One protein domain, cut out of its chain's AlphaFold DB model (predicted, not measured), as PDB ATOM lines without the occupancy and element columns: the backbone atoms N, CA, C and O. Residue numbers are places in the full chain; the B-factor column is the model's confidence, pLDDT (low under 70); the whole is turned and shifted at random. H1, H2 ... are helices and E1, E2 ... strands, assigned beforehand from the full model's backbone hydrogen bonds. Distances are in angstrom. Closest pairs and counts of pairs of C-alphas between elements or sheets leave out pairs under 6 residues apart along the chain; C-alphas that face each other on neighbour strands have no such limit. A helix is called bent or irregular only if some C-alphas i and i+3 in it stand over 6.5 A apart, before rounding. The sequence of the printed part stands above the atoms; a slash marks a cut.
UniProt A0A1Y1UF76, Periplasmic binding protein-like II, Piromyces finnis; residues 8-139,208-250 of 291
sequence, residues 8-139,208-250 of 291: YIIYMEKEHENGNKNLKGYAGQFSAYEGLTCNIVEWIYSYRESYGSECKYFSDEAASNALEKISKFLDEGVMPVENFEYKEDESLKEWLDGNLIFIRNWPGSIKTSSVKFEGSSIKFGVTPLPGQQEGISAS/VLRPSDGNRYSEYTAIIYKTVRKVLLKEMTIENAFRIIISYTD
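AT A GLANCE: This is residues 8 to 139 and 208 to 250 of the 291 residues of the protein "Periplasmic binding protein-like II" of Piromyces finnis (UniProt A0A1Y1UF76). What shape does the model show? It is an elongated body of two lobes with H2 in the middle: at one end a small two-strand ribbon, E1 and E2, has H1 and H5 packed on it, with H6 side by side with H5, and at the other end H7 and H8 form a helical hairpin. H7 and H3 each pack on H2 at a wide angle. What is it made of? The printed part has 175 residues with eight named helices and two named strands, in the order H1 E1 H2 H3 H4 H5 E2 H6 H7 H8; the class is mostly helix, and the sheet, order E1 E2, is parallel. It is compact, with a radius of gyration of the C-alphas of 16.8 A, and spans 53 by 30 by 30 A.

IN THESE COORDINATES: Where does the first half run? H1 is residues 8 to 17, starting at C-alpha 8 (107.087, 131.195, 126.896); E1 is 24 to 27, H2 is 34 to 45, 16.7 A long, and H3 is 61 to 75, 20.5 A long. What follows? H4 is 81 to 85, H5 is 88 to 96, E2 is 100 to 103 and H6 is 108 to 117. H6 is neither bent nor irregular, but only just: C-alphas 108 and 111 are 6.1 A apart. And the end? H7 is 217 to 232, 22.1 A long, and H8 is 238 to 249, 17.0 A long, ending at C-alpha 249 (113.825, 132.524, 89.140).

HOW THE PARTS SIT: How do the strands pair? E1 and E2 are parallel at 11 degrees, with N 101 and O 24 at 3.0 A, within hydrogen-bond range; E1, H2 to H5 and E2 form a strand-helix-strand unit, two parallel neighbour strands with helices between. What do the helices touch? H2 touches H3 with residues 40 to 45 alone, closest C-alphas Ile 44 and Ala 63 at 4.8 A, at a steep tilt of 62 degrees, opposite ways. H5 and H6 touch at a shallow tilt of 25 degrees, the same way, closest C-alphas Leu 96 and Ser 113 at 6.5 A; H7 and H8, a hairpin, touch at 6 degrees, closest C-alphas Thr 227 and Ala 241 at 5.6 A. Are the helix backbones complete? Every O i to N i+4 pair is within hydrogen-bond range in H1, H2, H3, H5 and H7; the counts are 5 of 6 in H6, 6 of 8 in H8 and 0 of 1 in H4, where 2 of 2 O i to N i+3 pairs are within range.

THE WHOLE: How large is it? The two C-alphas farthest apart, those of Gly 119 and Asp 250, are 53.9 A apart. Where is it cut, and which link is long? Residues 140 to 207 are not printed, and C-alphas 139 and 208 are 5.7 A apart across the cut; H2 to H3 is a long link of 15 residues. Where is confidence low? Residues 55 and 250 are under 70, and the mean pLDDT of the printed part is 92.6.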
ATOM      1  N   TYR A   8     107.577 129.864 127.246       78.75
ATOM      2  CA  TYR A   8     107.087 131.195 126.896       78.75
ATOM      3  C   TYR A   8     105.554 131.275 126.790       78.75
ATOM      4  O   TYR A   8     104.984 132.294 127.158       78.75
ATOM      5  N   ILE A   9     104.869 130.208 126.354       81.81
ATOM      6  CA  ILE A   9     103.396 130.163 126.318       81.81
ATOM      7  C   ILE A   9     102.861 130.181 127.745       81.81
ATOM      8  O   ILE A   9     102.003 130.991 128.070       81.81
ATOM      9  N   ILE A  10     103.442 129.349 128.615       82.75
ATOM     10  CA  ILE A  10     103.074 129.290 130.035       82.75
ATOM     11  C   ILE A  10     103.313 130.647 130.709       82.75
ATOM     12  O   ILE A  10     102.516 131.077 131.536       82.75
ATOM     13  N   TYR A  11     104.414 131.321 130.375       85.75
ATOM     14  CA  TYR A  11     104.710 132.649 130.904       85.75
ATOM     15  C   TYR A  11     103.670 133.685 130.462       85.75
ATOM     16  O   TYR A  11     103.139 134.394 131.310       85.75
ATOM     17  N   MET A  12     103.323 133.730 129.169       91.06
ATOM     18  CA  MET A  12     102.266 134.620 128.672       91.06
ATOM     19  C   MET A  12     100.923 134.345 129.348       91.06
ATOM     20  O   MET A  12     100.290 135.281 129.819       91.06
ATOM     21  N   GLU A  13     100.511 133.077 129.442       88.31
ATOM     22  CA  GLU A  13      99.258 132.685 130.101       88.31
ATOM     23  C   GLU A  13      99.217 133.188 131.556       88.31
ATOM     24  O   GLU A  13      98.237 133.809 131.965       88.31
ATOM     25  N   LYS A  14     100.310 133.017 132.312       90.88
ATOM     26  CA  LYS A  14     100.421 133.512 133.696       90.88
ATOM     27  C   LYS A  14     100.358 135.034 133.794       90.88
ATOM     28  O   LYS A  14      99.670 135.567 134.658       90.88
ATOM     29  N   GLU A  15     101.063 135.744 132.921       91.38
ATOM     30  CA  GLU A  15     101.023 137.210 132.874       91.38
ATOM     31  C   GLU A  15      99.614 137.712 132.541       91.38
ATOM     32  O   GLU A  15      99.109 138.646 133.168       91.38
ATOM     33  N   HIS A  16      98.928 137.030 131.623       92.06
ATOM     34  CA  HIS A  16      97.542 137.326 131.288       92.06
ATOM     35  C   HIS A  16      96.613 137.072 132.476       92.06
ATOM     36  O   HIS A  16      95.716 137.878 132.721       92.06
ATOM     37  N   GLU A  17      96.779 135.973 133.211       93.06
ATOM     38  CA  GLU A  17      96.025 135.678 134.442       93.06
ATOM     39  C   GLU A  17      96.251 136.744 135.524       93.06
ATOM     40  O   GLU A  17      95.298 137.157 136.182       93.06
ATOM     41  N   ASN A  18      97.472 137.272 135.624       92.81
ATOM     42  CA  ASN A  18      97.845 138.350 136.544       92.81
ATOM     43  C   ASN A  18      97.419 139.757 136.072       92.81
ATOM     44  O   ASN A  18      97.741 140.751 136.723       92.81
ATOM     45  N   GLY A  19      96.682 139.862 134.961       91.81
ATOM     46  CA  GLY A  19      96.090 141.109 134.467       91.81
ATOM     47  C   GLY A  19      96.872 141.813 133.356       91.81
ATOM     48  O   GLY A  19      96.338 142.738 132.744       91.81
ATOM     49  N   ASN A  20      98.079 141.356 133.014       90.69
ATOM     50  CA  ASN A  20      98.855 141.881 131.893       90.69
ATOM     51  C   ASN A  20      98.397 141.252 130.567       90.69
ATOM     52  O   ASN A  20      99.078 140.417 129.979       90.69
ATOM     53  N   LYS A  21      97.213 141.641 130.084       90.25
ATOM     54  CA  LYS A  21      96.617 141.097 128.845       90.25
ATOM     55  C   LYS A  21      97.325 141.534 127.555       90.25
ATOM     56  O   LYS A  21      97.015 140.994 126.499       90.25
ATOM     57  N   ASN A  22      98.248 142.492 127.631       91.38
ATOM     58  CA  ASN A  22      98.921 143.059 126.461       91.38
ATOM     59  C   ASN A  22     100.205 142.307 126.083       91.38
ATOM     60  O   ASN A  22     100.724 142.528 124.991       91.38
ATOM     61  N   LEU A  23     100.720 141.433 126.958       94.56
ATOM     62  CA  LEU A  23     101.967 140.721 126.699       94.56
ATOM     63  C   LEU A  23     101.818 139.722 125.544       94.56
ATOM     64  O   LEU A  23     100.956 138.844 125.563       94.56
ATOM     65  N   LYS A  24     102.717 139.824 124.571       94.75
ATOM     66  CA  LYS A  24     102.802 139.019 123.353       94.75
ATOM     67  C   LYS A  24     104.126 138.251 123.323       94.75
ATOM     68  O   LYS A  24     105.116 138.640 123.946       94.75
ATOM     69  N   GLY A  25     104.159 137.146 122.583       95.44
ATOM     70  CA  GLY A  25     105.292 136.220 122.612       95.44
ATOM     71  C   GLY A  25     106.464 136.686 121.761       95.44
ATOM     72  O   GLY A  25     107.575 136.847 122.262       95.44
ATOM     73  N   TYR A  26     106.218 136.885 120.469       96.50
ATOM     74  CA  TYR A  26     107.247 137.247 119.501       96.50
ATOM     75  C   TYR A  26     106.707 138.195 118.433       96.50
ATOM     76  O   TYR A  26     105.701 137.898 117.781       96.50
ATOM     77  N   ALA A  27     107.444 139.275 118.182       97.44
ATOM     78  CA  ALA A  27     107.224 140.136 117.029       97.44
ATOM     79  C   ALA A  27     108.425 140.157 116.085       97.44
ATOM     80  O   ALA A  27     109.587 140.075 116.487       97.44
ATOM     81  N   GLY A  28     108.112 140.326 114.808       97.31
ATOM     82  CA  GLY A  28     109.056 140.611 113.740       97.31
ATOM     83  C   GLY A  28     108.345 141.394 112.643       97.31
ATOM     84  O   GLY A  28     107.189 141.790 112.797       97.31
ATOM     85  N   GLN A  29     109.021 141.601 111.520       98.12
ATOM     86  CA  GLN A  29     108.491 142.413 110.428       98.12
ATOM     87  C   GLN A  29     107.723 141.530 109.442       98.12
ATOM     88  O   GLN A  29     108.312 141.002 108.500       98.12
ATOM     89  N   PHE A  30     106.419 141.340 109.671       97.94
ATOM     90  CA  PHE A  30     105.568 140.465 108.846       97.94
ATOM     91  C   PHE A  30     104.575 141.219 107.949       97.94
ATOM     92  O   PHE A  30     103.747 140.594 107.273       97.94
ATOM     93  N   SER A  31     104.676 142.549 107.870       98.06
ATOM     94  CA  SER A  31     104.010 143.329 106.822       98.06
ATOM     95  C   SER A  31     104.460 142.903 105.415       98.06
ATOM     96  O   SER A  31     105.538 142.347 105.223       98.06
ATOM     97  N   ALA A  32     103.635 143.151 104.395       97.19
ATOM     98  CA  ALA A  32     103.913 142.764 103.009       97.19
ATOM     99  C   ALA A  32     104.962 143.681 102.341       97.19
ATOM    100  O   ALA A  32     104.627 144.496 101.478       97.19
ATOM    101  N   TYR A  33     106.228 143.562 102.741       98.06
ATOM    102  CA  TYR A  33     107.357 144.325 102.196       98.06
ATOM    103  C   TYR A  33     108.689 143.570 102.363       98.06
ATOM    104  O   TYR A  33     108.725 142.462 102.893       98.06
ATOM    105  N   GLU A  34     109.795 144.189 101.940       97.00
ATOM    106  CA  GLU A  34     111.157 143.628 101.991       97.00
ATOM    107  C   GLU A  34     111.564 143.055 103.364       97.00
ATOM    108  O   GLU A  34     112.278 142.051 103.429       97.00
ATOM    109  N   GLY A  35     111.102 143.647 104.471       97.69
ATOM    110  CA  GLY A  35     111.412 143.137 105.810       97.69
ATOM    111  C   GLY A  35     110.848 141.739 106.070       97.69
ATOM    112  O   GLY A  35     111.513 140.934 106.727       97.69
ATOM    113  N   LEU A  36     109.695 141.395 105.481       98.19
ATOM    114  CA  LEU A  36     109.160 140.034 105.548       98.19
ATOM    115  C   LEU A  36     110.063 139.062 104.789       98.19
ATOM    116  O   LEU A  36     110.376 138.007 105.328       98.19
ATOM    117  N   THR A  37     110.580 139.422 103.610       97.06
ATOM    118  CA  THR A  37     111.584 138.591 102.918       97.06
ATOM    119  C   THR A  37     112.794 138.323 103.814       97.06
ATOM    120  O   THR A  37     113.226 137.178 103.918       97.06
ATOM    121  N   CYS A  38     113.298 139.338 104.524       97.62
ATOM    122  CA  CYS A  38     114.427 139.167 105.445       97.62
ATOM    123  C   CYS A  38     114.115 138.188 106.588       97.62
ATOM    124  O   CYS A  38     114.940 137.325 106.889       97.62
ATOM    125  N   ASN A  39     112.928 138.304 107.193       97.94
ATOM    126  CA  ASN A  39     112.484 137.388 108.245       97.94
ATOM    127  C   ASN A  39     112.366 135.961 107.693       97.94
ATOM    128  O   ASN A  39     112.888 135.022 108.282       97.94
ATOM    129  N   ILE A  40     111.713 135.777 106.545       96.44
ATOM    130  CA  ILE A  40     111.471 134.445 105.977       96.44
ATOM    131  C   ILE A  40     112.766 133.760 105.545       96.44
ATOM    132  O   ILE A  40     112.910 132.559 105.763       96.44
ATOM    133  N   VAL A  41     113.727 134.504 104.995       94.56
ATOM    134  CA  VAL A  41     115.060 133.963 104.695       94.56
ATOM    135  C   VAL A  41     115.736 133.455 105.971       94.56
ATOM    136  O   VAL A  41     116.291 132.362 105.948       94.56
ATOM    137  N   GLU A  42     115.636 134.165 107.097       96.31
ATOM    138  CA  GLU A  42     116.182 133.683 108.377       96.31
ATOM    139  C   GLU A  42     115.494 132.406 108.849       96.31
ATOM    140  O   GLU A  42     116.177 131.447 109.200       96.31
ATOM    141  N   TRP A  43     114.159 132.367 108.817       96.19
ATOM    142  CA  TRP A  43     113.401 131.171 109.189       96.19
ATOM    143  C   TRP A  43     113.769 129.970 108.319       96.19
ATOM    144  O   TRP A  43     114.015 128.895 108.847       96.19
ATOM    145  N   ILE A  44     113.855 130.134 107.001       94.38
ATOM    146  CA  ILE A  44     114.209 129.039 106.089       94.38
ATOM    147  C   ILE A  44     115.656 128.589 106.321       94.38
ATOM    148  O   ILE A  44     115.919 127.399 106.495       94.38
ATOM    149  N   TYR A  45     116.606 129.524 106.392       93.31
ATOM    150  CA  TYR A  45     118.008 129.168 106.601       93.31
ATOM    151  C   TYR A  45     118.249 128.535 107.965       93.31
ATOM    152  O   TYR A  45     119.155 127.714 108.084       93.31
ATOM    153  N   SER A  46     117.484 128.884 108.997       94.44
ATOM    154  CA  SER A  46     117.650 128.300 110.328       94.44
ATOM    155  C   SER A  46     117.165 126.843 110.418       94.44
ATOM    156  O   SER A  46     117.447 126.167 111.410       94.44
ATOM    157  N   TYR A  47     116.510 126.340 109.364       93.94
ATOM    158  CA  TYR A  47     116.070 124.951 109.197       93.94
ATOM    159  C   TYR A  47     117.028 124.080 108.375       93.94
ATOM    160  O   TYR A  47     116.764 122.895 108.180       93.94
ATOM    161  N   ARG A  48     118.144 124.638 107.896       89.44
ATOM    162  CA  ARG A  48     119.136 123.882 107.122       89.44
ATOM    163  C   ARG A  48     119.836 122.804 107.957       89.44
ATOM    164  O   ARG A  48     119.968 122.918 109.178       89.44
ATOM    165  N   GLU A  49     120.373 121.805 107.266       86.81
ATOM    166  CA  GLU A  49     121.027 120.650 107.888       86.81
ATOM    167  C   GLU A  49     122.313 121.001 108.645       86.81
ATOM    168  O   GLU A  49     122.603 120.393 109.673       86.81
ATOM    169  N   SER A  50     123.109 121.959 108.156       86.50
ATOM    170  CA  SER A  50     124.367 122.353 108.802       86.50
ATOM    171  C   SER A  50     124.796 123.782 108.448       86.50
ATOM    172  O   SER A  50     124.293 124.410 107.515       86.50
ATOM    173  N   TYR A  51     125.720 124.363 109.216       83.25
ATOM    174  CA  TYR A  51     126.293 125.662 108.863       83.25
ATOM    175  C   TYR A  51     127.093 125.553 107.554       83.25
ATOM    176  O   TYR A  51     127.936 124.673 107.419       83.25
ATOM    177  N   GLY A  52     126.814 126.440 106.596       77.06
ATOM    178  CA  GLY A  52     127.459 126.442 105.278       77.06
ATOM    179  C   GLY A  52     126.823 125.524 104.228       77.06
ATOM    180  O   GLY A  52     127.250 125.568 103.077       77.06
ATOM    181  N   SER A  53     125.798 124.733 104.570       79.62
ATOM    182  CA  SER A  53     125.051 123.974 103.562       79.62
ATOM    183  C   SER A  53     124.309 124.913 102.610       79.62
ATOM    184  O   SER A  53     123.754 125.932 103.034       79.62
ATOM    185  N   GLU A  54     124.244 124.544 101.331       71.56
ATOM    186  CA  GLU A  54     123.398 125.236 100.364       71.56
ATOM    187  C   GLU A  54     121.934 125.112 100.806       71.56
ATOM    188  O   GLU A  54     121.436 124.011 101.030       71.56
ATOM    189  N   CYS A  55     121.252 126.242 100.978       68.50
ATOM    190  CA  CYS A  55     119.825 126.251 101.271       68.50
ATOM    191  C   CYS A  55     119.082 126.551  99.976       68.50
ATOM    192  O   CYS A  55     119.291 127.601  99.359       68.50
ATOM    193  N   LYS A  56     118.224 125.624  99.552       72.00
ATOM    194  CA  LYS A  56     117.466 125.794  98.321       72.00
ATOM    195  C   LYS A  56     116.190 126.561  98.634       72.00
ATOM    196  O   LYS A  56     115.143 125.977  98.918       72.00
ATOM    197  N   TYR A  57     116.307 127.887  98.578       76.31
ATOM    198  CA  TYR A  57     115.220 128.842  98.795       76.31
ATOM    199  C   TYR A  57     113.879 128.330  98.253       76.31
ATOM    200  O   TYR A  57     113.749 128.077  97.058       76.31
ATOM    201  N   PHE A  58     112.878 128.223  99.131       85.00
ATOM    202  CA  PHE A  58     111.487 127.947  98.753       85.00
ATOM    203  C   PHE A  58     111.296 126.699  97.874       85.00
ATOM    204  O   PHE A  58     110.439 126.715  96.996       85.00
ATOM    205  N   SER A  59     112.099 125.643  98.048       84.19
ATOM    206  CA  SER A  59     112.012 124.452  97.180       84.19
ATOM    207  C   SER A  59     112.199 123.107  97.882       84.19
ATOM    208  O   SER A  59     111.932 122.074  97.271       84.19
ATOM    209  N   ASP A  60     112.628 123.102  99.143       84.19
ATOM    210  CA  ASP A  60     112.879 121.888  99.915       84.19
ATOM    211  C   ASP A  60     111.962 121.764 101.146       84.19
ATOM    212  O   ASP A  60     111.177 122.655 101.490       84.19
ATOM    213  N   GLU A  61     112.036 120.604 101.799       90.31
ATOM    214  CA  GLU A  61     111.261 120.300 103.002       90.31
ATOM    215  C   GLU A  61     111.642 121.218 104.173       90.31
ATOM    216  O   GLU A  61     110.777 121.619 104.948       90.31
ATOM    217  N   ALA A  62     112.915 121.618 104.276       89.69
ATOM    218  CA  ALA A  62     113.384 122.543 105.304       89.69
ATOM    219  C   ALA A  62     112.673 123.902 105.203       89.69
ATOM    220  O   ALA A  62     112.185 124.423 106.210       89.69
ATOM    221  N   ALA A  63     112.532 124.440 103.990       92.81
ATOM    222  CA  ALA A  63     111.791 125.669 103.745       92.81
ATOM    223  C   ALA A  63     110.299 125.528 104.088       92.81
ATOM    224  O   ALA A  63     109.719 126.436 104.690       92.81
ATOM    225  N   SER A  64     109.674 124.396 103.740       94.94
ATOM    226  CA  SER A  64     108.274 124.120 104.096       94.94
ATOM    227  C   SER A  64     108.086 124.057 105.611       94.94
ATOM    228  O   SER A  64     107.239 124.767 106.156       94.94
ATOM    229  N   ASN A  65     108.940 123.304 106.305       95.06
ATOM    230  CA  ASN A  65     108.922 123.151 107.760       95.06
ATOM    231  C   ASN A  65     109.099 124.492 108.489       95.06
ATOM    232  O   ASN A  65     108.453 124.735 109.514       95.06
ATOM    233  N   ALA A  66     109.930 125.390 107.953       95.75
ATOM    234  CA  ALA A  66     110.082 126.741 108.479       95.75
ATOM    235  C   ALA A  66     108.774 127.547 108.382       95.75
ATOM    236  O   ALA A  66     108.344 128.145 109.370       95.75
ATOM    237  N   LEU A  67     108.095 127.536 107.228       96.88
ATOM    238  CA  LEU A  67     106.813 128.235 107.069       96.88
ATOM    239  C   LEU A  67     105.699 127.614 107.920       96.88
ATOM    240  O   LEU A  67     104.912 128.344 108.525       96.88
ATOM    241  N   GLU A  68     105.655 126.286 108.039       97.00
ATOM    242  CA  GLU A  68     104.724 125.592 108.937       97.00
ATOM    243  C   GLU A  68     104.945 125.980 110.400       97.00
ATOM    244  O   GLU A  68     103.985 126.171 111.153       97.00
ATOM    245  N   LYS A  69     106.203 126.162 110.813       95.81
ATOM    246  CA  LYS A  69     106.530 126.629 112.160       95.81
ATOM    247  C   LYS A  69     105.991 128.026 112.426       95.81
ATOM    248  O   LYS A  69     105.439 128.245 113.505       95.81
ATOM    249  N   ILE A  70     106.129 128.944 111.471       96.75
ATOM    250  CA  ILE A  70     105.585 130.302 111.591       96.75
ATOM    251  C   ILE A  70     104.057 130.239 111.695       96.75
ATOM    252  O   ILE A  70     103.491 130.806 112.629       96.75
ATOM    253  N   SER A  71     103.395 129.486 110.811       96.62
ATOM    254  CA  SER A  71     101.941 129.273 110.862       96.62
ATOM    255  C   SER A  71     101.492 128.717 112.215       96.62
ATOM    256  O   SER A  71     100.523 129.196 112.794       96.62
ATOM    257  N   LYS A  72     102.252 127.778 112.791       95.19
ATOM    258  CA  LYS A  72     101.987 127.253 114.134       95.19
ATOM    259  C   LYS A  72     102.144 128.309 115.231       95.19
ATOM    260  O   LYS A  72     101.393 128.276 116.196       95.19
ATOM    261  N   PHE A  73     103.100 129.233 115.123       95.12
ATOM    262  CA  PHE A  73     103.246 130.327 116.095       95.12
ATOM    263  C   PHE A  73     102.077 131.311 116.033       95.12
ATOM    264  O   PHE A  73     101.673 131.816 117.078       95.12
ATOM    265  N   LEU A  74     101.553 131.574 114.834       95.38
ATOM    266  CA  LEU A  74     100.346 132.378 114.639       95.38
ATOM    267  C   LEU A  74      99.124 131.666 115.238       95.38
ATOM    268  O   LEU A  74      98.394 132.260 116.025       95.38
ATOM    269  N   ASP A  75      98.957 130.373 114.950       94.31
ATOM    270  CA  ASP A  75      97.843 129.563 115.460       94.31
ATOM    271  C   ASP A  75      97.867 129.404 116.989       94.31
ATOM    272  O   ASP A  75      96.819 129.385 117.631       94.31
ATOM    273  N   GLU A  76      99.058 129.311 117.585       92.00
ATOM    274  CA  GLU A  76      99.256 129.247 119.039       92.00
ATOM    275  C   GLU A  76      99.178 130.635 119.721       92.00
ATOM    276  O   GLU A  76      99.343 130.713 120.938       92.00
ATOM    277  N   GLY A  77      98.971 131.730 118.975       91.50
ATOM    278  CA  GLY A  77      98.913 133.100 119.514       91.50
ATOM    279  C   GLY A  77     100.253 133.643 120.031       91.50
ATOM    280  O   GLY A  77     100.300 134.655 120.726       91.50
ATOM    281  N   VAL A  78     101.360 132.974 119.710       93.62
ATOM    282  CA  VAL A  78     102.724 133.382 120.087       93.62
ATOM    283  C   VAL A  78     103.143 134.601 119.283       93.62
ATOM    284  O   VAL A  78     103.732 135.539 119.821       93.62
ATOM    285  N   MET A  79     102.840 134.559 117.988       95.75
ATOM    286  CA  MET A  79     102.896 135.714 117.111       95.75
ATOM    287  C   MET A  79     101.514 136.364 117.087       95.75
ATOM    288  O   MET A  79     100.565 135.703 116.665       95.75
ATOM    289  N   PRO A  80     101.379 137.624 117.528       93.56
ATOM    290  CA  PRO A  80     100.112 138.338 117.445       93.56
ATOM    291  C   PRO A  80      99.730 138.572 115.976       93.56
ATOM    292  O   PRO A  80     100.605 138.692 115.115       93.56
ATOM    293  N   VAL A  81      98.431 138.679 115.681       94.25
ATOM    294  CA  VAL A  81      97.934 138.962 114.318       94.25
ATOM    295  C   VAL A  81      98.476 140.304 113.818       94.25
ATOM    296  O   VAL A  81      98.769 140.463 112.637       94.25
ATOM    297  N   GLU A  82      98.708 141.246 114.727       96.19
ATOM    298  CA  GLU A  82      99.303 142.555 114.474       96.19
ATOM    299  C   GLU A  82     100.715 142.481 113.877       96.19
ATOM    300  O   GLU A  82     101.133 143.440 113.232       96.19
ATOM    301  N   ASN A  83     101.424 141.343 113.975       96.38
ATOM    302  CA  ASN A  83     102.683 141.139 113.243       96.38
ATOM    303  C   ASN A  83     102.515 141.404 111.744       96.38
ATOM    304  O   ASN A  83     103.430 141.914 111.096       96.38
ATOM    305  N   PHE A  84     101.336 141.109 111.195       97.75
ATOM    306  CA  PHE A  84     101.015 141.384 109.804       97.75
ATOM    307  C   PHE A  84     100.997 142.880 109.457       97.75
ATOM    308  O   PHE A  84     101.097 143.214 108.278       97.75
ATOM    309  N   GLU A  85     100.949 143.780 110.428       97.31
ATOM    310  CA  GLU A  85     101.048 145.225 110.204       97.31
ATOM    311  C   GLU A  85     102.425 145.779 110.579       97.31
ATOM    312  O   GLU A  85     102.773 146.895 110.195       97.31
ATOM    313  N   TYR A  86     103.254 144.990 111.263       98.38
ATOM    314  CA  TYR A  86     104.540 145.455 111.753       98.38
ATOM    315  C   TYR A  86     105.618 145.517 110.665       98.38
ATOM    316  O   TYR A  86     105.912 144.532 109.972       98.38
ATOM    317  N   LYS A  87     106.260 146.685 110.581       98.56
ATOM    318  CA  LYS A  87     107.611 146.879 110.044       98.56
ATOM    319  C   LYS A  87     108.573 147.107 111.217       98.56
ATOM    320  O   LYS A  87     108.265 146.756 112.363       98.56
ATOM    321  N   GLU A  88     109.780 147.598 110.943       98.00
ATOM    322  CA  GLU A  88     110.819 147.800 111.960       98.00
ATOM    323  C   GLU A  88     110.342 148.672 113.125       98.00
ATOM    324  O   GLU A  88     110.530 148.283 114.279       98.00
ATOM    325  N   ASP A  89     109.709 149.809 112.832       97.69
ATOM    326  CA  ASP A  89     109.349 150.811 113.837       97.69
ATOM    327  C   ASP A  89     108.142 150.384 114.675       97.69
ATOM    328  O   ASP A  89     108.147 150.568 115.891       97.69
ATOM    329  N   GLU A  90     107.122 149.771 114.068       98.31
ATOM    330  CA  GLU A  90     105.931 149.325 114.796       98.31
ATOM    331  C   GLU A  90     106.251 148.139 115.713       98.31
ATOM    332  O   GLU A  90     105.851 148.142 116.879       98.31
ATOM    333  N   SER A  91     107.034 147.164 115.229       98.25
ATOM    334  CA  SER A  91     107.501 146.059 116.082       98.25
ATOM    335  C   SER A  91     108.400 146.567 117.212       98.25
ATOM    336  O   SER A  91     108.243 146.141 118.357       98.25
ATOM    337  N   LEU A  92     109.309 147.510 116.923       98.12
ATOM    338  CA  LEU A  92     110.157 148.123 117.943       98.12
ATOM    339  C   LEU A  92     109.327 148.882 118.974       98.12
ATOM    340  O   LEU A  92     109.595 148.766 120.165       98.12
ATOM    341  N   LYS A  93     108.306 149.627 118.550       97.88
ATOM    342  CA  LYS A  93     107.418 150.341 119.464       97.88
ATOM    343  C   LYS A  93     106.743 149.391 120.453       97.88
ATOM    344  O   LYS A  93     106.799 149.652 121.650       97.88
ATOM    345  N   GLU A  94     106.166 148.291 119.974       97.56
ATOM    346  CA  GLU A  94     105.522 147.293 120.837       97.56
ATOM    347  C   GLU A  94     106.502 146.717 121.878       97.56
ATOM    348  O   GLU A  94     106.154 146.519 123.042       97.56
ATOM    349  N   TRP A  95     107.759 146.507 121.475       98.00
ATOM    350  CA  TRP A  95     108.828 146.055 122.365       98.00
ATOM    351  C   TRP A  95     109.179 147.106 123.415       98.00
ATOM    352  O   TRP A  95     109.231 146.795 124.603       98.00
ATOM    353  N   LEU A  96     109.367 148.360 123.001       97.56
ATOM    354  CA  LEU A  96     109.697 149.480 123.887       97.56
ATOM    355  C   LEU A  96     108.563 149.833 124.860       97.56
ATOM    356  O   LEU A  96     108.829 150.426 125.910       97.56
ATOM    357  N   ASP A  97     107.325 149.474 124.526       96.25
ATOM    358  CA  ASP A  97     106.162 149.581 125.410       96.25
ATOM    359  C   ASP A  97     106.110 148.435 126.450       96.25
ATOM    360  O   ASP A  97     105.289 148.474 127.363       96.25
ATOM    361  N   GLY A  98     107.021 147.453 126.373       95.38
ATOM    362  CA  GLY A  98     107.136 146.344 127.327       95.38
ATOM    363  C   GLY A  98     106.163 145.190 127.073       95.38
ATOM    364  O   GLY A  98     105.987 144.333 127.936       95.38
ATOM    365  N   ASN A  99     105.540 145.151 125.892       95.56
ATOM    366  CA  ASN A  99     104.486 144.192 125.558       95.56
ATOM    367  C   ASN A  99     105.000 142.936 124.840       95.56
ATOM    368  O   ASN A  99     104.196 142.139 124.367       95.56
ATOM    369  N   LEU A 100     106.312 142.725 124.726       96.44
ATOM    370  CA  LEU A 100     106.884 141.581 124.010       96.44
ATOM    371  C   LEU A 100     107.908 140.835 124.859       96.44
ATOM    372  O   LEU A 100     108.778 141.452 125.469       96.44
ATOM    373  N   ILE A 101     107.852 139.502 124.829       95.56
ATOM    374  CA  ILE A 101     108.917 138.654 125.387       95.56
ATOM    375  C   ILE A 101     110.127 138.645 124.444       95.56
ATOM    376  O   ILE A 101     111.265 138.763 124.894       95.56
ATOM    377  N   PHE A 102     109.885 138.524 123.136       97.31
ATOM    378  CA  PHE A 102     110.924 138.501 122.111       97.31
ATOM    379  C   PHE A 102     110.597 139.441 120.951       97.31
ATOM    380  O   PHE A 102     109.452 139.555 120.511       97.31
ATOM    381  N   ILE A 103     111.640 140.047 120.391       98.25
ATOM    382  CA  ILE A 103     111.575 140.783 119.133       98.25
ATOM    383  C   ILE A 103     112.739 140.366 118.230       98.25
ATOM    384  O   ILE A 103     113.881 140.271 118.678       98.25
ATOM    385  N   ARG A 104     112.461 140.153 116.941       98.25
ATOM    386  CA  ARG A 104     113.481 140.172 115.885       98.25
ATOM    387  C   ARG A 104     113.550 141.577 115.312       98.25
ATOM    388  O   ARG A 104     112.563 142.071 114.771       98.25
ATOM    389  N   ASN A 105     114.710 142.219 115.393       97.31
ATOM    390  CA  ASN A 105     114.948 143.534 114.798       97.31
ATOM    391  C   ASN A 105     116.437 143.706 114.450       97.31
ATOM    392  O   ASN A 105     117.270 142.863 114.785       97.31
ATOM    393  N   TRP A 106     116.778 144.793 113.768       95.25
ATOM    394  CA  TRP A 106     118.146 145.125 113.384       95.25
ATOM    395  C   TRP A 106     118.968 145.647 114.578       95.25
ATOM    396  O   TRP A 106     118.391 146.171 115.538       95.25
ATOM    397  N   PRO A 107     120.317 145.596 114.522       91.69
ATOM    398  CA  PRO A 107     121.199 145.999 115.629       91.69
ATOM    399  C   PRO A 107     120.988 147.426 116.156       91.69
ATOM    400  O   PRO A 107     121.263 147.703 117.323       91.69
ATOM    401  N   GLY A 108     120.461 148.336 115.327       88.75
ATOM    402  CA  GLY A 108     120.117 149.697 115.752       88.75
ATOM    403  C   GLY A 108     119.098 149.740 116.901       88.75
ATOM    404  O   GLY A 108     119.152 150.643 117.733       88.75
ATOM    405  N   SER A 109     118.228 148.731 117.010       93.31
ATOM    406  CA  SER A 109     117.240 148.618 118.092       93.31
ATOM    407  C   SER A 109     117.860 148.414 119.480       93.31
ATOM    408  O   SER A 109     117.220 148.757 120.475       93.31
ATOM    409  N   ILE A 110     119.096 147.907 119.564       92.69
ATOM    410  CA  ILE A 110     119.779 147.624 120.835       92.69
ATOM    411  C   ILE A 110     119.990 148.924 121.602       92.69
ATOM    412  O   ILE A 110     119.520 149.048 122.727       92.69
ATOM    413  N   LYS A 111     120.612 149.925 120.966       90.00
ATOM    414  CA  LYS A 111     120.849 151.232 121.590       90.00
ATOM    415  C   LYS A 111     119.536 151.903 121.993       90.00
ATOM    416  O   LYS A 111     119.428 152.404 123.110       90.00
ATOM    417  N   THR A 112     118.533 151.886 121.114       93.12
ATOM    418  CA  THR A 112     117.209 152.453 121.409       93.12
ATOM    419  C   THR A 112     116.563 151.773 122.620       93.12
ATOM    420  O   THR A 112     116.024 152.458 123.488       93.12
ATOM    421  N   SER A 113     116.673 150.446 122.725       95.50
ATOM    422  CA  SER A 113     116.163 149.670 123.863       95.50
ATOM    423  C   SER A 113     116.936 149.960 125.149       95.50
ATOM    424  O   SER A 113     116.318 150.169 126.189       95.50
ATOM    425  N   SER A 114     118.270 150.039 125.085       93.38
ATOM    426  CA  SER A 114     119.121 150.391 126.229       93.38
ATOM    427  C   SER A 114     118.736 151.740 126.824       93.38
ATOM    428  O   SER A 114     118.539 151.826 128.029       93.38
ATOM    429  N   VAL A 115     118.560 152.761 125.979       94.19
ATOM    430  CA  VAL A 115     118.151 154.103 126.424       94.19
ATOM    431  C   VAL A 115     116.731 154.091 126.993       94.19
ATOM    432  O   VAL A 115     116.480 154.682 128.036       94.19
ATOM    433  N   LYS A 116     115.785 153.408 126.336       96.44
ATOM    434  CA  LYS A 116     114.386 153.356 126.789       96.44
ATOM    435  C   LYS A 116     114.225 152.661 128.141       96.44
ATOM    436  O   LYS A 116     113.388 153.087 128.937       96.44
ATOM    437  N   PHE A 117     114.961 151.579 128.369       97.00
ATOM    438  CA  PHE A 117     114.830 150.758 129.573       97.00
ATOM    439  C   PHE A 117     115.792 151.155 130.695       97.00
ATOM    440  O   PHE A 117     115.733 150.565 131.780       97.00
ATOM    441  N   GLU A 118     116.645 152.157 130.481       96.25
ATOM    442  CA  GLU A 118     117.492 152.727 131.523       96.25
ATOM    443  C   GLU A 118     116.637 153.218 132.705       96.25
ATOM    444  O   GLU A 118     115.635 153.910 132.538       96.25
ATOM    445  N   GLY A 119     116.988 152.788 133.922       94.50
ATOM    446  CA  GLY A 119     116.216 153.087 135.134       94.50
ATOM    447  C   GLY A 119     114.879 152.340 135.276       94.50
ATOM    448  O   GLY A 119     114.239 152.455 136.319       94.50
ATOM    449  N   SER A 120     114.465 151.546 134.284       95.50
ATOM    450  CA  SER A 120     113.252 150.719 134.362       95.50
ATOM    451  C   SER A 120     113.512 149.352 135.017       95.50
ATOM    452  O   SER A 120     114.659 148.915 135.183       95.50
ATOM    453  N   SER A 121     112.430 148.644 135.360       93.44
ATOM    454  CA  SER A 121     112.478 147.248 135.818       93.44
ATOM    455  C   SER A 121     112.743 146.246 134.689       93.44
ATOM    456  O   SER A 121     113.111 145.106 134.969       93.44
ATOM    457  N   ILE A 122     112.588 146.654 133.426       93.44
ATOM    458  CA  ILE A 122     112.777 145.784 132.267       93.44
ATOM    459  C   ILE A 122     114.275 145.615 132.011       93.44
ATOM    460  O   ILE A 122     115.024 146.583 131.866       93.44
ATOM    461  N   LYS A 123     114.713 144.357 131.945       94.56
ATOM    462  CA  LYS A 123     116.051 143.960 131.499       94.56
ATOM    463  C   LYS A 123     115.909 143.145 130.226       94.56
ATOM    464  O   LYS A 123     114.995 142.335 130.117       94.56
ATOM    465  N   PHE A 124     116.822 143.348 129.286       96.00
ATOM    466  CA  PHE A 124     116.834 142.605 128.034       96.00
ATOM    467  C   PHE A 124     118.238 142.116 127.697       96.00
ATOM    468  O   PHE A 124     119.232 142.653 128.186       96.00
ATOM    469  N   GLY A 125     118.292 141.089 126.856       95.06
ATOM    470  CA  GLY A 125     119.516 140.558 126.274       95.06
ATOM    471  C   GLY A 125     119.396 140.460 124.759       95.06
ATOM    472  O   GLY A 125     118.318 140.643 124.193       95.06
ATOM    473  N   VAL A 126     120.516 140.165 124.105       95.12
ATOM    474  CA  VAL A 126     120.599 139.961 122.656       95.12
ATOM    475  C   VAL A 126     121.293 138.624 122.410       95.12
ATOM    476  O   VAL A 126     122.210 138.251 123.134       95.12
ATOM    477  N   THR A 127     120.828 137.883 121.413       95.50
ATOM    478  CA  THR A 127     121.303 136.536 121.072       95.50
ATOM    479  C   THR A 127     121.223 136.351 119.557       95.50
ATOM    480  O   THR A 127     120.438 137.060 118.914       95.50
ATOM    481  N   PRO A 128     121.967 135.403 118.953       95.44
ATOM    482  CA  PRO A 128     121.669 134.972 117.595       95.44
ATOM    483  C   PRO A 128     120.227 134.462 117.508       95.44
ATOM    484  O   PRO A 128     119.696 133.913 118.482       95.44
ATOM    485  N   LEU A 129     119.600 134.621 116.340       96.31
ATOM    486  CA  LEU A 129     118.281 134.041 116.100       96.31
ATOM    487  C   LEU A 129     118.355 132.511 116.215       96.31
ATOM    488  O   LEU A 129     119.336 131.921 115.741       96.31
ATOM    489  N   PRO A 130     117.344 131.871 116.828       94.06
ATOM    490  CA  PRO A 130     117.326 130.427 117.005       94.06
ATOM    491  C   PRO A 130     117.128 129.704 115.669       94.06
ATOM    492  O   PRO A 130     116.485 130.222 114.753       94.06
ATOM    493  N   GLY A 131     117.634 128.477 115.590       93.38
ATOM    494  CA  GLY A 131     117.347 127.547 114.504       93.38
ATOM    495  C   GLY A 131     116.705 126.256 114.979       93.38
ATOM    496  O   GLY A 131     116.421 126.068 116.163       93.38
ATOM    497  N   GLN A 132     116.452 125.368 114.021       90.56
ATOM    498  CA  GLN A 132     115.775 124.092 114.252       90.56
ATOM    499  C   GLN A 132     116.588 123.146 115.154       90.56
ATOM    500  O   GLN A 132     116.011 122.289 115.823       90.56
ATOM    501  N   GLN A 133     117.910 123.315 115.193       90.44
ATOM    502  CA  GLN A 133     118.831 122.548 116.027       90.44
ATOM    503  C   GLN A 133     119.896 123.459 116.648       90.44
ATOM    504  O   GLN A 133     120.169 124.553 116.147       90.44
ATOM    505  N   GLU A 134     120.493 123.004 117.748       89.31
ATOM    506  CA  GLU A 134     121.548 123.736 118.450       89.31
ATOM    507  C   GLU A 134     122.739 124.026 117.522       89.31
ATOM    508  O   GLU A 134     123.104 123.215 116.672       89.31
ATOM    509  N   GLY A 135     123.321 125.220 117.648       89.75
ATOM    510  CA  GLY A 135     124.424 125.675 116.797       89.75
ATOM    511  C   GLY A 135     124.015 126.175 115.406       89.75
ATOM    512  O   GLY A 135     124.842 126.783 114.725       89.75
ATOM    513  N   ILE A 136     122.757 125.996 114.984       92.88
ATOM    514  CA  ILE A 136     122.239 126.558 113.731       92.88
ATOM    515  C   ILE A 136     121.456 127.838 114.001       92.88
ATOM    516  O   ILE A 136     120.546 127.889 114.822       92.88
ATOM    517  N   SER A 137     121.827 128.880 113.267       95.06
ATOM    518  CA  SER A 137     121.245 130.217 113.302       95.06
ATOM    519  C   SER A 137     121.203 130.786 111.884       95.06
ATOM    520  O   SER A 137     121.855 130.275 110.971       95.06
ATOM    521  N   ALA A 138     120.442 131.848 111.669       94.94
ATOM    522  CA  ALA A 138     120.494 132.614 110.437       94.94
ATOM    523  C   ALA A 138     120.255 134.087 110.750       94.94
ATOM    524  O   ALA A 138     119.444 134.428 111.608       94.94
ATOM    525  N   SER A 139     120.974 134.970 110.072       95.56
ATOM    526  CA  SER A 139     120.792 136.415 110.190       95.56
ATOM    527  C   SER A 139     120.907 137.020 108.808       95.56
ATOM    528  O   SER A 139     121.973 136.972 108.194       95.56
ATOM    529  N   VAL A 208     123.445 135.386 106.324       91.81
ATOM    530  CA  VAL A 208     122.886 134.779 105.106       91.81
ATOM    531  C   VAL A 208     122.487 135.860 104.111       91.81
ATOM    532  O   VAL A 208     121.931 136.894 104.482       91.81
ATOM    533  N   LEU A 209     122.801 135.653 102.836       89.19
ATOM    534  CA  LEU A 209     122.445 136.603 101.789       89.19
ATOM    535  C   LEU A 209     120.976 136.444 101.405       89.19
ATOM    536  O   LEU A 209     120.413 135.357 101.462       89.19
ATOM    537  N   ARG A 210     120.368 137.545 100.969       90.56
ATOM    538  CA  ARG A 210     119.121 137.485 100.202       90.56
ATOM    539  C   ARG A 210     119.448 137.043  98.773       90.56
ATOM    540  O   ARG A 210     120.536 137.382  98.291       90.56
ATOM    541  N   PRO A 211     118.523 136.372  98.067       83.88
ATOM    542  CA  PRO A 211     118.718 135.949  96.681       83.88
ATOM    543  C   PRO A 211     118.628 137.160  95.730       83.88
ATOM    544  O   PRO A 211     117.618 137.397  95.070       83.88
ATOM    545  N   SER A 212     119.676 137.985  95.760       84.44
ATOM    546  CA  SER A 212     119.740 139.359  95.235       84.44
ATOM    547  C   SER A 212     120.733 139.543  94.087       84.44
ATOM    548  O   SER A 212     120.987 140.660  93.648       84.44
ATOM    549  N   ASP A 213     121.262 138.440  93.567       76.88
ATOM    550  CA  ASP A 213     122.200 138.366  92.445       76.88
ATOM    551  C   ASP A 213     121.560 138.695  91.080       76.88
ATOM    552  O   ASP A 213     122.260 138.952  90.099       76.88
ATOM    553  N   GLY A 214     120.227 138.725  91.002       78.44
ATOM    554  CA  GLY A 214     119.479 139.067  89.795       78.44
ATOM    555  C   GLY A 214     119.143 140.557  89.647       78.44
ATOM    556  O   GLY A 214     118.702 141.217  90.584       78.44
ATOM    557  N   ASN A 215     119.173 141.059  88.405       81.06
ATOM    558  CA  ASN A 215     118.760 142.432  88.044       81.06
ATOM    559  C   ASN A 215     117.290 142.774  88.373       81.06
ATOM    560  O   ASN A 215     116.895 143.932  88.284       81.06
ATOM    561  N   ARG A 216     116.472 141.773  88.716       87.44
ATOM    562  CA  ARG A 216     115.049 141.915  89.058       87.44
ATOM    563  C   ARG A 216     114.769 141.626  90.531       87.44
ATOM    564  O   ARG A 216     113.660 141.224  90.871       87.44
ATOM    565  N   TYR A 217     115.760 141.801  91.406       90.50
ATOM    566  CA  TYR A 217     115.606 141.506  92.830       90.50
ATOM    567  C   TYR A 217     114.364 142.173  93.441       90.50
ATOM    568  O   TYR A 217     113.603 141.504  94.129       90.50
ATOM    569  N   SER A 218     114.095 143.444  93.123       91.44
ATOM    570  CA  SER A 218     112.925 144.174  93.635       91.44
ATOM    571  C   SER A 218     111.585 143.526  93.266       91.44
ATOM    572  O   SER A 218     110.646 143.542  94.058       91.44
ATOM    573  N   GLU A 219     111.479 142.942  92.073       91.69
ATOM    574  CA  GLU A 219     110.289 142.195  91.660       91.69
ATOM    575  C   GLU A 219     110.250 140.818  92.331       91.69
ATOM    576  O   GLU A 219     109.199 140.383  92.804       91.69
ATOM    577  N   TYR A 220     111.405 140.156  92.430       91.62
ATOM    578  CA  TYR A 220     111.513 138.833  93.030       91.62
ATOM    579  C   TYR A 220     111.162 138.836  94.520       91.62
ATOM    580  O   TYR A 220     110.315 138.058  94.960       91.62
ATOM    581  N   THR A 221     111.728 139.765  95.291       94.69
ATOM    582  CA  THR A 221     111.382 139.935  96.706       94.69
ATOM    583  C   THR A 221     109.902 140.268  96.884       94.69
ATOM    584  O   THR A 221     109.257 139.730  97.782       94.69
ATOM    585  N   ALA A 222     109.312 141.049  95.969       95.94
ATOM    586  CA  ALA A 222     107.881 141.325  95.986       95.94
ATOM    587  C   ALA A 222     107.017 140.084  95.806       95.94
ATOM    588  O   ALA A 222     105.963 139.976  96.439       95.94
ATOM    589  N   ILE A 223     107.456 139.134  94.989       95.19
ATOM    590  CA  ILE A 223     106.784 137.845  94.857       95.19
ATOM    591  C   ILE A 223     106.939 137.038  96.140       95.19
ATOM    592  O   ILE A 223     105.935 136.521  96.628       95.19
ATOM    593  N   ILE A 224     108.138 136.990  96.727       95.38
ATOM    594  CA  ILE A 224     108.383 136.289  97.993       95.38
ATOM    595  C   ILE A 224     107.443 136.807  99.087       95.38
ATOM    596  O   ILE A 224     106.601 136.048  99.571       95.38
ATOM    597  N   TYR A 225     107.520 138.091  99.458       97.06
ATOM    598  CA  TYR A 225     106.771 138.582 100.618       97.06
ATOM    599  C   TYR A 225     105.253 138.567 100.393       97.06
ATOM    600  O   TYR A 225     104.501 138.309 101.331       97.06
ATOM    601  N   LYS A 226     104.760 138.787  99.162       97.44
ATOM    602  CA  LYS A 226     103.313 138.710  98.873       97.44
ATOM    603  C   LYS A 226     102.804 137.280  98.960       97.44
ATOM    604  O   LYS A 226     101.734 137.041  99.514       97.44
ATOM    605  N   THR A 227     103.552 136.339  98.397       96.94
ATOM    606  CA  THR A 227     103.133 134.940  98.308       96.94
ATOM    607  C   THR A 227     103.222 134.270  99.673       96.94
ATOM    608  O   THR A 227     102.262 133.639 100.107       96.94
ATOM    609  N   VAL A 228     104.314 134.494 100.408       97.06
ATOM    610  CA  VAL A 228     104.450 133.991 101.780       97.06
ATOM    611  C   VAL A 228     103.400 134.612 102.694       97.06
ATOM    612  O   VAL A 228     102.799 133.892 103.484       97.06
ATOM    613  N   ARG A 229     103.074 135.905 102.553       97.44
ATOM    614  CA  ARG A 229     101.977 136.487 103.334       97.44
ATOM    615  C   ARG A 229     100.648 135.765 103.104       97.44
ATOM    616  O   ARG A 229      99.960 135.478 104.076       97.44
ATOM    617  N   LYS A 230     100.310 135.412 101.860       98.00
ATOM    618  CA  LYS A 230      99.104 134.616 101.566       98.00
ATOM    619  C   LYS A 230      99.140 133.238 102.224       98.00
ATOM    620  O   LYS A 230      98.111 132.776 102.704       98.00
ATOM    621  N   VAL A 231     100.308 132.597 102.286       97.88
ATOM    622  CA  VAL A 231     100.478 131.334 103.024       97.88
ATOM    623  C   VAL A 231     100.178 131.520 104.507       97.88
ATOM    624  O   VAL A 231      99.385 130.771 105.069       97.88
ATOM    625  N   LEU A 232     100.761 132.545 105.130       97.25
ATOM    626  CA  LEU A 232     100.579 132.816 106.560       97.25
ATOM    627  C   LEU A 232      99.140 133.231 106.907       97.25
ATOM    628  O   LEU A 232      98.672 132.948 108.006       97.25
ATOM    629  N   LEU A 233      98.422 133.847 105.964       96.94
ATOM    630  CA  LEU A 233      96.987 134.146 106.065       96.94
ATOM    631  C   LEU A 233      96.083 132.950 105.711       96.94
ATOM    632  O   LEU A 233      94.863 133.074 105.752       96.94
ATOM    633  N   LYS A 234      96.663 131.788 105.376       96.75
ATOM    634  CA  LYS A 234      95.955 130.564 104.949       96.75
ATOM    635  C   LYS A 234      95.143 130.725 103.655       96.75
ATOM    636  O   LYS A 234      94.243 129.941 103.375       96.75
ATOM    637  N   GLU A 235      95.501 131.706 102.832       97.56
ATOM    638  CA  GLU A 235      94.915 131.969 101.511       97.56
ATOM    639  C   GLU A 235      95.610 131.174 100.390       97.56
ATOM    640  O   GLU A 235      95.138 131.138  99.254       97.56
ATOM    641  N   MET A 236      96.766 130.565 100.679       96.88
ATOM    642  CA  MET A 236      97.565 129.805  99.718       96.88
ATOM    643  C   MET A 236      98.308 128.657 100.406       96.88
ATOM    644  O   MET A 236      98.755 128.786 101.541       96.88
ATOM    645  N   THR A 237      98.482 127.533  99.709       97.25
ATOM    646  CA  THR A 237      99.329 126.434 100.194       97.25
ATOM    647  C   THR A 237     100.812 126.759 100.014       97.25
ATOM    648  O   THR A 237     101.190 127.460  99.072       97.25
ATOM    649  N   ILE A 238     101.667 126.207 100.880       95.88
ATOM    650  CA  ILE A 238     103.132 126.339 100.776       95.88
ATOM    651  C   ILE A 238     103.627 125.860  99.402       95.88
ATOM    652  O   ILE A 238     104.385 126.564  98.744       95.88
ATOM    653  N   GLU A 239     103.128 124.720  98.921       94.44
ATOM    654  CA  GLU A 239     103.493 124.160  97.612       94.44
ATOM    655  C   GLU A 239     103.200 125.132  96.456       94.44
ATOM    656  O   GLU A 239     104.056 125.391  95.606       94.44
ATOM    657  N   ASN A 240     102.004 125.735  96.442       94.38
ATOM    658  CA  ASN A 240     101.647 126.718  95.421       94.38
ATOM    659  C   ASN A 240     102.521 127.968  95.512       94.38
ATOM    660  O   ASN A 240     102.911 128.513  94.477       94.38
ATOM    661  N   ALA A 241     102.842 128.404  96.730       95.00
ATOM    662  CA  ALA A 241     103.713 129.542  96.945       95.00
ATOM    663  C   ALA A 241     105.119 129.296  96.395       95.00
ATOM    664  O   ALA A 241     105.648 130.121  95.653       95.00
ATOM    665  N   PHE A 242     105.688 128.134  96.699       93.31
ATOM    666  CA  PHE A 242     107.007 127.719  96.228       93.31
ATOM    667  C   PHE A 242     107.047 127.643  94.709       93.31
ATOM    668  O   PHE A 242     107.922 128.240  94.088       93.31
ATOM    669  N   ARG A 243     106.030 127.040  94.086       91.31
ATOM    670  CA  ARG A 243     105.907 127.000  92.624       91.31
ATOM    671  C   ARG A 243     105.901 128.396  91.987       91.31
ATOM    672  O   ARG A 243     106.553 128.588  90.964       91.31
ATOM    673  N   ILE A 244     105.182 129.360  92.572       91.56
ATOM    674  CA  ILE A 244     105.138 130.754  92.085       91.56
ATOM    675  C   ILE A 244     106.490 131.455  92.272       91.56
ATOM    676  O   ILE A 244     106.929 132.198  91.399       91.56
ATOM    677  N   ILE A 245     107.154 131.244  93.408       91.19
ATOM    678  CA  ILE A 245     108.448 131.869  93.696       91.19
ATOM    679  C   ILE A 245     109.528 131.308  92.757       91.19
ATOM    680  O   ILE A 245     110.264 132.078  92.141       91.19
ATOM    681  N   ILE A 246     109.587 129.983  92.597       87.62
ATOM    682  CA  ILE A 246     110.568 129.296  91.746       87.62
ATOM    683  C   ILE A 246     110.381 129.668  90.271       87.62
ATOM    684  O   ILE A 246     111.371 129.917  89.579       87.62
ATOM    685  N   SER A 247     109.138 129.754  89.778       84.75
ATOM    686  CA  SER A 247     108.866 130.090  88.370       84.75
ATOM    687  C   SER A 247     109.403 131.462  87.962       84.75
ATOM    688  O   SER A 247     109.685 131.691  86.787       84.75
ATOM    689  N   TYR A 248     109.594 132.365  88.927       80.12
ATOM    690  CA  TYR A 248     110.163 133.682  88.679       80.12
ATOM    691  C   TYR A 248     111.698 133.670  88.545       80.12
ATOM    692  O   TYR A 248     112.273 134.506  87.836       80.12
ATOM    693  N   THR A 249     112.366 132.718  89.201       73.88
ATOM    694  CA  THR A 249     113.825 132.524  89.140       73.88
ATOM    695  C   THR A 249     114.268 131.559  88.047       73.88
ATOM    696  O   THR A 249     115.391 131.665  87.551       73.88
ATOM    697  N   ASP A 250     113.402 130.633  87.644       69.88
ATOM    698  CA  ASP A 250     113.729 129.648  86.625       69.88
ATOM    699  C   ASP A 250     113.685 130.282  85.226       69.88
ATOM    700  O   ASP A 250     112.625 130.590  84.677       69.88
TER     701      ASP A 250